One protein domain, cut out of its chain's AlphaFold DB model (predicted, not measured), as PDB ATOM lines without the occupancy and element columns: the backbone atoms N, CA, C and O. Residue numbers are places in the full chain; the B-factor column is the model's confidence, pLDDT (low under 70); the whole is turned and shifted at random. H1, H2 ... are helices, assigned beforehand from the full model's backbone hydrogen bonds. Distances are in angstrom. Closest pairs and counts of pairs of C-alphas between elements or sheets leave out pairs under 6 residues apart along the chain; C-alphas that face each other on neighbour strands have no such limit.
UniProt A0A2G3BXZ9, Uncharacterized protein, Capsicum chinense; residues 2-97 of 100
ATOM      1  N   ARG A   2     -53.669  23.046  28.106       59.47
ATOM      2  CA  ARG A   2     -52.995  23.223  29.417       59.47
ATOM      3  C   ARG A   2     -51.496  22.872  29.485       59.47
ATOM      4  O   ARG A   2     -50.770  23.506  30.236       59.47
ATOM      5  N   LEU A   3     -51.005  21.889  28.713       59.50
ATOM      6  CA  LEU A   3     -49.574  21.523  28.742       59.50
ATOM      7  C   LEU A   3     -48.682  22.672  28.277       59.50
ATOM      8  O   LEU A   3     -47.687  22.994  28.906       59.50
ATOM      9  N   TRP A   4     -49.052  23.261  27.147       58.81
ATOM     10  CA  TRP A   4     -48.262  24.273  26.467       58.81
ATOM     11  C   TRP A   4     -48.230  25.586  27.257       58.81
ATOM     12  O   TRP A   4     -47.247  26.306  27.196       58.81
ATOM     13  N   GLU A   5     -49.266  25.873  28.048       63.53
ATOM     14  CA  GLU A   5     -49.297  26.998  28.995       63.53
ATOM     15  C   GLU A   5     -48.368  26.763  30.196       63.53
ATOM     16  O   GLU A   5     -47.622  27.660  30.589       63.53
ATOM     17  N   VAL A   6     -48.341  25.542  30.744       61.53
ATOM     18  CA  VAL A   6     -47.435  25.191  31.853       61.53
ATOM     19  C   VAL A   6     -45.977  25.094  31.394       61.53
ATOM     20  O   VAL A   6     -45.076  25.476  32.130       61.53
ATOM     21  N   LEU A   7     -45.728  24.618  30.171       59.03
ATOM     22  CA  LEU A   7     -44.382  24.600  29.595       59.03
ATOM     23  C   LEU A   7     -43.877  26.013  29.261       59.03
ATOM     24  O   LEU A   7     -42.688  26.268  29.407       59.03
ATOM     25  N   ARG A   8     -44.761  26.930  28.837       54.22
ATOM     26  CA  ARG A   8     -44.385  28.301  28.446       54.22
ATOM     27  C   ARG A   8     -44.211  29.281  29.597       54.22
ATOM     28  O   ARG A   8     -43.559  30.295  29.409       54.22
ATOM     29  N   THR A   9     -44.744  28.991  30.779       55.78
ATOM     30  CA  THR A   9     -44.613  29.894  31.934       55.78
ATOM     31  C   THR A   9     -43.224  29.868  32.575       55.78
ATOM     32  O   THR A   9     -43.005  30.634  33.504       55.78
ATOM     33  N   HIS A  10     -42.291  29.014  32.115       52.66
ATOM     34  CA  HIS A  10     -40.899  28.922  32.600       52.66
ATOM     35  C   HIS A  10     -40.734  28.830  34.126       52.66
ATOM     36  O   HIS A  10     -39.628  28.931  34.645       52.66
ATOM     37  N   TYR A  11     -41.813  28.573  34.863       52.00
ATOM     38  CA  TYR A  11     -41.891  28.871  36.291       52.00
ATOM     39  C   TYR A  11     -41.043  27.923  37.160       52.00
ATOM     40  O   TYR A  11     -41.055  28.029  38.381       52.00
ATOM     41  N   LEU A  12     -40.371  26.933  36.557       55.22
ATOM     42  CA  LEU A  12     -39.899  25.736  37.255       55.22
ATOM     43  C   LEU A  12     -38.468  25.275  36.897       55.22
ATOM     44  O   LEU A  12     -37.784  24.817  37.803       55.22
ATOM     45  N   SER A  13     -38.018  25.344  35.631       63.94
ATOM     46  CA  SER A  13     -36.627  25.062  35.186       63.94
ATOM     47  C   SER A  13     -36.482  25.327  33.676       63.94
ATOM     48  O   SER A  13     -37.435  25.116  32.917       63.94
ATOM     49  N   GLU A  14     -35.293  25.733  33.219       66.81
ATOM     50  CA  GLU A  14     -34.987  25.931  31.792       66.81
ATOM     51  C   GLU A  14     -35.077  24.630  30.981       66.81
ATOM     52  O   GLU A  14     -35.392  24.671  29.790       66.81
ATOM     53  N   HIS A  15     -34.926  23.459  31.611       75.31
ATOM     54  CA  HIS A  15     -34.929  22.140  30.958       75.31
ATOM     55  C   HIS A  15     -36.140  21.268  31.330       75.31
ATOM     56  O   HIS A  15     -36.055  20.040  31.410       75.31
ATOM     57  N   LEU A  16     -37.303  21.889  31.531       73.12
ATOM     58  CA  LEU A  16     -38.557  21.232  31.913       73.12
ATOM     59  C   LEU A  16     -38.930  20.012  31.047       73.12
ATOM     60  O   LEU A  16     -39.459  19.021  31.554       73.12
ATOM     61  N   HIS A  17     -38.624  20.056  29.748       76.31
ATOM     62  CA  HIS A  17     -38.864  18.950  28.817       76.31
ATOM     63  C   HIS A  17     -38.116  17.658  29.203       76.31
ATOM     64  O   HIS A  17     -38.678  16.571  29.070       76.31
ATOM     65  N   LEU A  18     -36.898  17.751  29.753       77.88
ATOM     66  CA  LEU A  18     -36.135  16.582  30.207       77.88
ATOM     67  C   LEU A  18     -36.822  15.899  31.387       77.88
ATOM     68  O   LEU A  18     -36.956  14.676  31.409       77.88
ATOM     69  N   TYR A  19     -37.326  16.686  32.334       76.50
ATOM     70  CA  TYR A  19     -38.066  16.160  33.477       76.50
ATOM     71  C   TYR A  19     -39.355  15.448  33.049       76.50
ATOM     72  O   TYR A  19     -39.711  14.421  33.631       76.50
ATOM     73  N   VAL A  20     -40.028  15.931  31.999       76.56
ATOM     74  CA  VAL A  20     -41.188  15.250  31.402       76.56
ATOM     75  C   VAL A  20     -40.783  13.899  30.806       76.56
ATOM     76  O   VAL A  20     -41.413  12.886  31.118       76.56
ATOM     77  N   CYS A  21     -39.708  13.853  30.015       80.19
ATOM     78  CA  CYS A  21     -39.181  12.606  29.455       80.19
ATOM     79  C   CYS A  21     -38.816  11.600  30.558       80.19
ATOM     80  O   CYS A  21     -39.227  10.440  30.513       80.19
ATOM     81  N   VAL A  22     -38.115  12.053  31.600       80.50
ATOM     82  CA  VAL A  22     -37.738  11.221  32.750       80.50
ATOM     83  C   VAL A  22     -38.965  10.729  33.516       80.50
ATOM     84  O   VAL A  22     -38.992   9.570  33.927       80.50
ATOM     85  N   ALA A  23     -39.999  11.552  33.698       81.00
ATOM     86  CA  ALA A  23     -41.235  11.142  34.365       81.00
ATOM     87  C   ALA A  23     -41.960  10.019  33.602       81.00
ATOM     88  O   ALA A  23     -42.446   9.068  34.223       81.00
ATOM     89  N   ILE A  24     -41.990  10.096  32.268       81.56
ATOM     90  CA  ILE A  24     -42.565   9.058  31.400       81.56
ATOM     91  C   ILE A  24     -41.746   7.768  31.511       81.56
ATOM     92  O   ILE A  24     -42.305   6.705  31.795       81.56
ATOM     93  N   LEU A  25     -40.421   7.858  31.376       82.56
ATOM     94  CA  LEU A  25     -39.525   6.702  31.457       82.56
ATOM     95  C   LEU A  25     -39.554   6.045  32.845       82.56
ATOM     96  O   LEU A  25     -39.658   4.823  32.948       82.56
ATOM     97  N   ARG A  26     -39.557   6.829  33.934       82.00
ATOM     98  CA  ARG A  26     -39.641   6.311  35.314       82.00
ATOM     99  C   ARG A  26     -40.908   5.505  35.561       82.00
ATOM    100  O   ARG A  26     -40.850   4.525  36.300       82.00
ATOM    101  N   ARG A  27     -42.036   5.888  34.961       81.56
ATOM    102  CA  ARG A  27     -43.313   5.177  35.128       81.56
ATOM    103  C   ARG A  27     -43.289   3.773  34.525       81.56
ATOM    104  O   ARG A  27     -43.988   2.892  35.019       81.56
ATOM    105  N   HIS A  28     -42.473   3.563  33.498       79.56
ATOM    106  CA  HIS A  28     -42.376   2.298  32.774       79.56
ATOM    107  C   HIS A  28     -41.025   1.596  32.973       79.56
ATOM    108  O   HIS A  28     -40.766   0.593  32.312       79.56
ATOM    109  N   ARG A  29     -40.188   2.069  33.913       83.81
ATOM    110  CA  ARG A  29     -38.791   1.630  34.069       83.81
ATOM    111  C   ARG A  29     -38.637   0.114  34.163       83.81
ATOM    112  O   ARG A  29     -37.758  -0.427  33.512       83.81
ATOM    113  N   SER A  30     -39.461  -0.556  34.974       82.38
ATOM    114  CA  SER A  30     -39.309  -1.999  35.205       82.38
ATOM    115  C   SER A  30     -39.536  -2.780  33.916       82.38
ATOM    116  O   SER A  30     -38.735  -3.632  33.570       82.38
ATOM    117  N   LYS A  31     -40.556  -2.390  33.144       81.62
ATOM    118  CA  LYS A  31     -40.871  -3.015  31.860       81.62
ATOM    119  C   LYS A  31     -39.797  -2.738  30.801       81.62
ATOM    120  O   LYS A  31     -39.441  -3.630  30.046       81.62
ATOM    121  N   ILE A  32     -39.267  -1.513  30.774       83.12
ATOM    122  CA  ILE A  32     -38.232  -1.106  29.814       83.12
ATOM    123  C   ILE A  32     -36.917  -1.853  30.062       83.12
ATOM    124  O   ILE A  32     -36.296  -2.316  29.117       83.12
ATOM    125  N   ILE A  33     -36.491  -1.961  31.323       82.38
ATOM    126  CA  ILE A  33     -35.191  -2.546  31.678       82.38
ATOM    127  C   ILE A  33     -35.191  -4.074  31.525       82.38
ATOM    128  O   ILE A  33     -34.150  -4.642  31.214       82.38
ATOM    129  N   GLU A  34     -36.327  -4.735  31.753       80.06
ATOM    130  CA  GLU A  34     -36.399  -6.202  31.763       80.06
ATOM    131  C   GLU A  34     -36.757  -6.819  30.405       80.06
ATOM    132  O   GLU A  34     -36.282  -7.911  30.108       80.06
ATOM    133  N   GLU A  35     -37.578  -6.158  29.580       77.38
ATOM    134  CA  GLU A  35     -38.235  -6.831  28.444       77.38
ATOM    135  C   GLU A  35     -38.097  -6.120  27.089       77.38
ATOM    136  O   GLU A  35     -38.657  -6.600  26.102       77.38
ATOM    137  N   MET A  36     -37.420  -4.967  26.998       86.00
ATOM    138  CA  MET A  36     -37.516  -4.121  25.801       86.00
ATOM    139  C   MET A  36     -36.172  -3.834  25.131       86.00
ATOM    140  O   MET A  36     -35.350  -3.078  25.641       86.00
ATOM    141  N   ASP A  37     -36.016  -4.349  23.911       85.62
ATOM    142  CA  ASP A  37     -35.017  -3.879  22.949       85.62
ATOM    143  C   ASP A  37     -35.352  -2.469  22.427       85.62
ATOM    144  O   ASP A  37     -36.493  -2.005  22.525       85.62
ATOM    145  N   LEU A  38     -34.371  -1.790  21.821       85.25
ATOM    146  CA  LEU A  38     -34.496  -0.405  21.343       85.25
ATOM    147  C   LEU A  38     -35.713  -0.186  20.423       85.25
ATOM    148  O   LEU A  38     -36.448   0.787  20.603       85.25
ATOM    149  N   ASP A  39     -35.960  -1.091  19.472       88.44
ATOM    150  CA  ASP A  39     -37.096  -0.997  18.544       88.44
ATOM    151  C   ASP A  39     -38.446  -1.141  19.264       88.44
ATOM    152  O   ASP A  39     -39.408  -0.420  18.979       88.44
ATOM    153  N   THR A  40     -38.510  -2.034  20.252       88.44
ATOM    154  CA  THR A  40     -39.698  -2.268  21.083       88.44
ATOM    155  C   THR A  40     -39.965  -1.074  21.991       88.44
ATOM    156  O   THR A  40     -41.113  -0.655  22.148       88.44
ATOM    157  N   LEU A  41     -38.905  -0.479  22.545       88.31
ATOM    158  CA  LEU A  41     -38.971   0.757  23.317       88.31
ATOM    159  C   LEU A  41     -39.507   1.909  22.470       88.31
ATOM    160  O   LEU A  41     -40.419   2.611  22.906       88.31
ATOM    161  N   LEU A  42     -38.995   2.081  21.253       88.38
ATOM    162  CA  LEU A  42     -39.446   3.134  20.352       88.38
ATOM    163  C   LEU A  42     -40.921   2.954  19.973       88.38
ATOM    164  O   LEU A  42     -41.698   3.906  20.046       88.38
ATOM    165  N   LYS A  43     -41.333   1.726  19.632       89.50
ATOM    166  CA  LYS A  43     -42.735   1.411  19.335       89.50
ATOM    167  C   LYS A  43     -43.643   1.709  20.527       89.50
ATOM    168  O   LYS A  43     -44.671   2.355  20.361       89.50
ATOM    169  N   PHE A  44     -43.240   1.302  21.724       86.62
ATOM    170  CA  PHE A  44     -43.988   1.553  22.952       86.62
ATOM    171  C   PHE A  44     -44.118   3.043  23.277       86.62
ATOM    172  O   PHE A  44     -45.206   3.503  23.611       86.62
ATOM    173  N   ILE A  45     -43.038   3.818  23.147       86.06
ATOM    174  CA  ILE A  45     -43.081   5.275  23.341       86.06
ATOM    175  C   ILE A  45     -44.035   5.918  22.330       86.06
ATOM    176  O   ILE A  45     -44.823   6.788  22.701       86.06
ATOM    177  N   ASN A  46     -44.016   5.465  21.077       88.19
ATOM    178  CA  ASN A  46     -44.939   5.955  20.058       88.19
ATOM    179  C   ASN A  46     -46.400   5.598  20.378       88.19
ATOM    180  O   ASN A  46     -47.274   6.447  20.228       88.19
ATOM    181  N   GLU A  47     -46.672   4.389  20.875       87.94
ATOM    182  CA  GLU A  47     -48.012   3.964  21.311       87.94
ATOM    183  C   GLU A  47     -48.505   4.711  22.561       87.94
ATOM    184  O   GLU A  47     -49.709   4.860  22.760       87.94
ATOM    185  N   LEU A  48     -47.599   5.237  23.390       83.88
ATOM    186  CA  LEU A  48     -47.966   6.118  24.502       83.88
ATOM    187  C   LEU A  48     -48.458   7.496  24.027       83.88
ATOM    188  O   LEU A  48     -49.125   8.200  24.793       83.88
ATOM    189  N   SER A  49     -48.173   7.895  22.784       81.75
ATOM    190  CA  SER A  49     -48.647   9.161  22.226       81.75
ATOM    191  C   SER A  49     -50.180   9.230  22.260       81.75
ATOM    192  O   SER A  49     -50.874   8.327  21.805       81.75
ATOM    193  N   GLY A  50     -50.731  10.290  22.858       77.88
ATOM    194  CA  GLY A  50     -52.180  10.456  23.056       77.88
ATOM    195  C   GLY A  50     -52.767   9.762  24.294       77.88
ATOM    196  O   GLY A  50     -53.846  10.148  24.741       77.88
ATOM    197  N   HIS A  51     -52.049   8.821  24.917       80.88
ATOM    198  CA  HIS A  51     -52.455   8.147  26.162       80.88
ATOM    199  C   HIS A  51     -51.758   8.695  27.416       80.88
ATOM    200  O   HIS A  51     -52.043   8.282  28.546       80.88
ATOM    201  N   ILE A  52     -50.843   9.645  27.236       80.75
ATOM    202  CA  ILE A  52     -50.119  10.281  28.329       80.75
ATOM    203  C   ILE A  52     -51.073  11.139  29.171       80.75
ATOM    204  O   ILE A  52     -51.582  12.172  28.735       80.75
ATOM    205  N   ASN A  53     -51.282  10.726  30.424       77.50
ATOM    206  CA  ASN A  53     -52.043  11.513  31.388       77.50
ATOM    207  C   ASN A  53     -51.211  12.710  31.862       77.50
ATOM    208  O   ASN A  53     -50.286  12.577  32.670       77.50
ATOM    209  N   LEU A  54     -51.577  13.879  31.354       71.25
ATOM    210  CA  LEU A  54     -50.866  15.121  31.587       71.25
ATOM    211  C   LEU A  54     -50.850  15.561  33.054       71.25
ATOM    212  O   LEU A  54     -49.805  15.955  33.567       71.25
ATOM    213  N   ASP A  55     -51.983  15.451  33.745       72.50
ATOM    214  CA  ASP A  55     -52.104  15.806  35.162       72.50
ATOM    215  C   ASP A  55     -51.203  14.941  36.048       72.50
ATOM    216  O   ASP A  55     -50.657  15.410  37.050       72.50
ATOM    217  N   ALA A  56     -51.011  13.673  35.682       74.25
ATOM    218  CA  ALA A  56     -50.078  12.796  36.378       74.25
ATOM    219  C   ALA A  56     -48.620  13.246  36.182       74.25
ATOM    220  O   ALA A  56     -47.865  13.265  37.153       74.25
ATOM    221  N   ILE A  57     -48.242  13.651  34.965       73.38
ATOM    222  CA  ILE A  57     -46.897  14.176  34.684       73.38
ATOM    223  C   ILE A  57     -46.662  15.487  35.426       73.38
ATOM    224  O   ILE A  57     -45.629  15.629  36.068       73.38
ATOM    225  N   LEU A  58     -47.624  16.412  35.414       70.62
ATOM    226  CA  LEU A  58     -47.508  17.692  36.115       70.62
ATOM    227  C   LEU A  58     -47.328  17.519  37.629       70.62
ATOM    228  O   LEU A  58     -46.545  18.241  38.243       70.62
ATOM    229  N   ARG A  59     -47.990  16.528  38.240       70.94
ATOM    230  CA  ARG A  59     -47.771  16.187  39.656       70.94
ATOM    231  C   ARG A  59     -46.375  15.627  39.923       70.94
ATOM    232  O   ARG A  59     -45.761  15.996  40.920       70.94
ATOM    233  N   VAL A  60     -45.863  14.761  39.048       66.81
ATOM    234  CA  VAL A  60     -44.491  14.234  39.167       66.81
ATOM    235  C   VAL A  60     -43.465  15.344  38.953       66.81
ATOM    236  O   VAL A  60     -42.484  15.404  39.682       66.81
ATOM    237  N   LEU A  61     -43.717  16.254  38.016       65.75
ATOM    238  CA  LEU A  61     -42.884  17.420  37.739       65.75
ATOM    239  C   LEU A  61     -42.779  18.318  38.974       65.75
ATOM    240  O   LEU A  61     -41.674  18.610  39.417       65.75
ATOM    241  N   ARG A  62     -43.923  18.636  39.602       64.31
ATOM    242  CA  ARG A  62     -44.023  19.351  40.888       64.31
ATOM    243  C   ARG A  62     -43.188  18.689  41.989       64.31
ATOM    244  O   ARG A  62     -42.550  19.389  42.762       64.31
ATOM    245  N   LEU A  63     -43.180  17.355  42.052       60.25
ATOM    246  CA  LEU A  63     -42.373  16.599  43.015       60.25
ATOM    247  C   LEU A  63     -40.881  16.570  42.639       60.25
ATOM    248  O   LEU A  63     -40.033  16.558  43.523       60.25
ATOM    249  N   CYS A  64     -40.542  16.586  41.347       60.56
ATOM    250  CA  CYS A  64     -39.157  16.648  40.881       60.56
ATOM    251  C   CYS A  64     -38.505  17.999  41.195       60.56
ATOM    252  O   CYS A  64     -37.314  18.043  41.465       60.56
ATOM    253  N   ILE A  65     -39.286  19.077  41.261       58.97
ATOM    254  CA  ILE A  65     -38.825  20.388  41.748       58.97
ATOM    255  C   ILE A  65     -38.432  20.330  43.231       58.97
ATOM    256  O   ILE A  65     -37.496  21.003  43.644       58.97
ATOM    257  N   CYS A  66     -39.053  19.451  44.030       57.38
ATOM    258  CA  CYS A  66     -38.599  19.187  45.400       57.38
ATOM    259  C   CYS A  66     -37.251  18.441  45.457       57.38
ATOM    260  O   CYS A  66     -36.660  18.376  46.531       57.38
ATOM    261  N   ALA A  67     -36.758  17.881  44.342       60.03
ATOM    262  CA  ALA A  67     -35.419  17.286  44.270       60.03
ATOM    263  C   ALA A  67     -34.296  18.343  44.172       60.03
ATOM    264  O   ALA A  67     -33.141  18.011  44.446       60.03
ATOM    265  N   GLY A  68     -34.632  19.603  43.853       62.09
ATOM    266  CA  GLY A  68     -33.738  20.761  43.940       62.09
ATOM    267  C   GLY A  68     -32.507  20.711  43.025       62.09
ATOM    268  O   GLY A  68     -32.500  20.052  41.986       62.09
ATOM    269  N   GLU A  69     -31.447  21.401  43.452       58.97
ATOM    270  CA  GLU A  69     -30.179  21.645  42.733       58.97
ATOM    271  C   GLU A  69     -29.473  20.368  42.237       58.97
ATOM    272  O   GLU A  69     -28.739  20.392  41.251       58.97
ATOM    273  N   ASN A  70     -29.745  19.223  42.871       64.62
ATOM    274  CA  ASN A  70     -29.188  17.927  42.483       64.62
ATOM    275  C   ASN A  70     -29.683  17.456  41.105       64.62
ATOM    276  O   ASN A  70     -28.975  16.716  40.422       64.62
ATOM    277  N   GLY A  71     -30.897  17.851  40.701       67.62
ATOM    278  CA  GLY A  71     -31.441  17.548  39.375       67.62
ATOM    279  C   GLY A  71     -30.771  18.371  38.276       67.62
ATOM    280  O   GLY A  71     -30.355  17.815  37.263       67.62
ATOM    281  N   GLU A  72     -30.600  19.673  38.522       65.44
ATOM    282  CA  GLU A  72     -29.921  20.618  37.623       65.44
ATOM    283  C   GLU A  72     -28.451  20.220  37.404       65.44
ATOM    284  O   GLU A  72     -27.972  20.195  36.276       65.44
ATOM    285  N   ALA A  73     -27.756  19.800  38.468       69.38
ATOM    286  CA  ALA A  73     -26.358  19.366  38.413       69.38
ATOM    287  C   ALA A  73     -26.122  18.102  37.560       69.38
ATOM    288  O   ALA A  73     -24.988  17.820  37.172       69.38
ATOM    289  N   CYS A  74     -27.175  17.332  37.267       68.25
ATOM    290  CA  CYS A  74     -27.102  16.157  36.396       68.25
ATOM    291  C   CYS A  74     -27.282  16.500  34.908       68.25
ATOM    292  O   CYS A  74     -27.157  15.611  34.062       68.25
ATOM    293  N   ILE A  75     -27.603  17.753  34.575       74.06
ATOM    294  CA  ILE A  75     -27.789  18.198  33.196       74.06
ATOM    295  C   ILE A  75     -26.411  18.531  32.607       74.06
ATOM    296  O   ILE A  75     -25.692  19.370  33.153       74.06
ATOM    297  N   PRO A  76     -26.001  17.885  31.501       74.94
ATOM    298  CA  PRO A  76     -24.697  18.140  30.916       74.94
ATOM    299  C   PRO A  76     -24.606  19.564  30.340       74.94
ATOM    300  O   PRO A  76     -25.578  20.061  29.752       74.94
ATOM    301  N   PRO A  77     -23.432  20.218  30.458       74.06
ATOM    302  CA  PRO A  77     -23.224  21.560  29.929       74.06
ATOM    303  C   PRO A  77     -23.393  21.561  28.405       74.06
ATOM    304  O   PRO A  77     -22.839  20.710  27.710       74.06
ATOM    305  N   GLY A  78     -24.164  22.519  27.886       76.06
ATOM    306  CA  GLY A  78     -24.485  22.627  26.456       76.06
ATOM    307  C   GLY A  78     -25.824  22.005  26.045       76.06
ATOM    308  O   GLY A  78     -26.157  22.019  24.861       76.06
ATOM    309  N   THR A  79     -26.609  21.486  26.993       76.06
ATOM    310  CA  THR A  79     -27.986  21.060  26.712       76.06
ATOM    311  C   THR A  79     -28.847  22.284  26.379       76.06
ATOM    312  O   THR A  79     -28.821  23.251  27.138       76.06
ATOM    313  N   PRO A  80     -29.601  22.293  25.267       73.69
ATOM    314  CA  PRO A  80     -30.434  23.437  24.920       73.69
ATOM    315  C   PRO A  80     -31.639  23.579  25.875       73.69
ATOM    316  O   PRO A  80     -32.185  22.575  26.351       73.69
ATOM    317  N   PRO A  81     -32.077  24.818  26.164       70.88
ATOM    318  CA  PRO A  81     -33.267  25.074  26.969       70.88
ATOM    319  C   PRO A  81     -34.556  24.648  26.249       70.88
ATOM    320  O   PRO A  81     -34.609  24.487  25.031       70.88
ATOM    321  N   SER A  82     -35.623  24.467  27.029       68.81
ATOM    322  CA  SER A  82     -36.952  24.023  26.569       68.81
ATOM    323  C   SER A  82     -37.602  24.983  25.576       68.81
ATOM    324  O   SER A  82     -38.423  24.556  24.765       68.81
ATOM    325  N   LEU A  83     -37.261  26.269  25.659       61.97
ATOM    326  CA  LEU A  83     -37.620  27.271  24.669       61.97
ATOM    327  C   LEU A  83     -36.344  27.824  24.027       61.97
ATOM    328  O   LEU A  83     -35.376  28.087  24.740       61.97
ATOM    329  N   PRO A  84     -36.346  28.051  22.703       63.00
ATOM    330  CA  PRO A  84     -35.304  28.815  22.036       63.00
ATOM    331  C   PRO A  84     -35.167  30.211  22.652       63.00
ATOM    332  O   PRO A  84     -36.167  30.897  22.869       63.00
ATOM    333  N   PHE A  85     -33.924  30.642  22.861       55.66
ATOM    334  CA  PHE A  85     -33.570  31.926  23.480       55.66
ATOM    335  C   PHE A  85     -34.248  33.136  22.802       55.66
ATOM    336  O   PHE A  85     -34.641  34.087  23.474       55.66
ATOM    337  N   GLU A  86     -34.457  33.077  21.480       56.47
ATOM    338  CA  GLU A  86     -35.163  34.115  20.710       56.47
ATOM    339  C   GLU A  86     -36.604  34.326  21.185       56.47
ATOM    340  O   GLU A  86     -37.060  35.459  21.307       56.47
ATOM    341  N   ILE A  87     -37.315  33.244  21.504       55.78
ATOM    342  CA  ILE A  87     -38.714  33.314  21.926       55.78
ATOM    343  C   ILE A  87     -38.801  33.913  23.336       55.78
ATOM    344  O   ILE A  87     -39.670  34.740  23.597       55.78
ATOM    345  N   THR A  88     -37.873  33.559  24.226       54.72
ATOM    346  CA  THR A  88     -37.769  34.141  25.574       54.72
ATOM    347  C   THR A  88     -37.455  35.643  25.525       54.72
ATOM    348  O   THR A  88     -38.076  36.411  26.253       54.72
ATOM    349  N   SER A  89     -36.563  36.083  24.627       53.84
ATOM    350  CA  SER A  89     -36.257  37.510  24.423       53.84
ATOM    351  C   SER A  89     -37.468  38.311  23.939       53.84
ATOM    352  O   SER A  89     -37.668  39.437  24.388       53.84
ATOM    353  N   MET A  90     -38.297  37.738  23.058       54.50
ATOM    354  CA  MET A  90     -39.512  38.404  22.575       54.50
ATOM    355  C   MET A  90     -40.587  38.552  23.659       54.50
ATOM    356  O   MET A  90     -41.293  39.554  23.660       54.50
ATOM    357  N   TYR A  91     -40.703  37.599  24.591       52.09
ATOM    358  CA  TYR A  91     -41.630  37.727  25.723       52.09
ATOM    359  C   TYR A  91     -41.138  38.732  26.768       52.09
ATOM    360  O   TYR A  91     -41.932  39.538  27.235       52.09
ATOM    361  N   ASN A  92     -39.835  38.749  27.073       52.84
ATOM    362  CA  ASN A  92     -39.270  39.728  28.008       52.84
ATOM    363  C   ASN A  92     -39.406  41.173  27.500       52.84
ATOM    364  O   ASN A  92     -39.567  42.080  28.301       52.84
ATOM    365  N   GLN A  93     -39.383  41.391  26.180       51.06
ATOM    366  CA  GLN A  93     -39.644  42.713  25.603       51.06
ATOM    367  C   GLN A  93     -41.114  43.142  25.681       51.06
ATOM    368  O   GLN A  93     -41.383  44.332  25.595       51.06
ATOM    369  N   GLN A  94     -42.060  42.212  25.832       48.06
ATOM    370  CA  GLN A  94     -43.483  42.550  25.826       48.06
ATOM    371  C   GLN A  94     -44.027  42.909  27.219       48.06
ATOM    372  O   GLN A  94     -45.032  43.606  27.298       48.06
ATOM    373  N   ASP A  95     -43.346  42.508  28.299       46.16
ATOM    374  CA  ASP A  95     -43.673  42.948  29.666       46.16
ATOM    375  C   ASP A  95     -43.130  44.360  29.993       46.16
ATOM    376  O   ASP A  95     -43.639  45.004  30.910       46.16
ATOM    377  N   ASP A  96     -42.144  44.875  29.240       48.00
ATOM    378  CA  ASP A  96     -41.615  46.243  29.419       48.00
ATOM    379  C   ASP A  96     -42.446  47.323  28.685       48.00
ATOM    380  O   ASP A  96     -42.386  48.496  29.056       48.00
ATOM    381  N   ASP A  97     -43.260  46.954  27.685       48.69
ATOM    382  CA  ASP A  97     -44.083  47.896  26.900       48.69
ATOM    383  C   ASP A  97     -45.500  48.143  27.487       48.69
ATOM    384  O   ASP A  97     -46.230  48.992  26.978       48.69
TER     385      ASP A  97
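Overview. This is residues 2 to 97 of the 100 residues of an uncharacterized protein of Capsicum chinense (UniProt A0A2G3BXZ9). H4 crosses the kinked helix H2, H3 folds back from H2's far end, and residues 89 to 97 stick out. The printed part has 96 residues with six named helices: all helix. It is loose, its radius of gyration of the C-alphas 15.8 A, spanning 54 by 30 by 24 A.

Arrangement. Start at H1, residues 2 to 8, near H4, residues 54 to 65. H2, residues 16 to 35, touches H4 with residues 19 to 24 alone, about perpendicular at 76 degrees; C-alphas 23 and 57 are closest, 6.4 A apart. H3, residues 38 to 48, is near H2; H5, residues 69 to 72, and H6, residues 85 to 95, touch no helix. O i to N i+4 pairs are within hydrogen-bond range throughout H1, H3 and H4, 13 of 16 in H2, 6 of 7 in H6.

Along the chain. Find C-alpha 2 at (-52.995, 23.223, 29.417); H6 ends at C-alpha 95, (-43.673, 42.948, 29.666).

Size, cuts and confidence. The printed part has no cut, a long H5-H6 link and 44 residues under pLDDT 70.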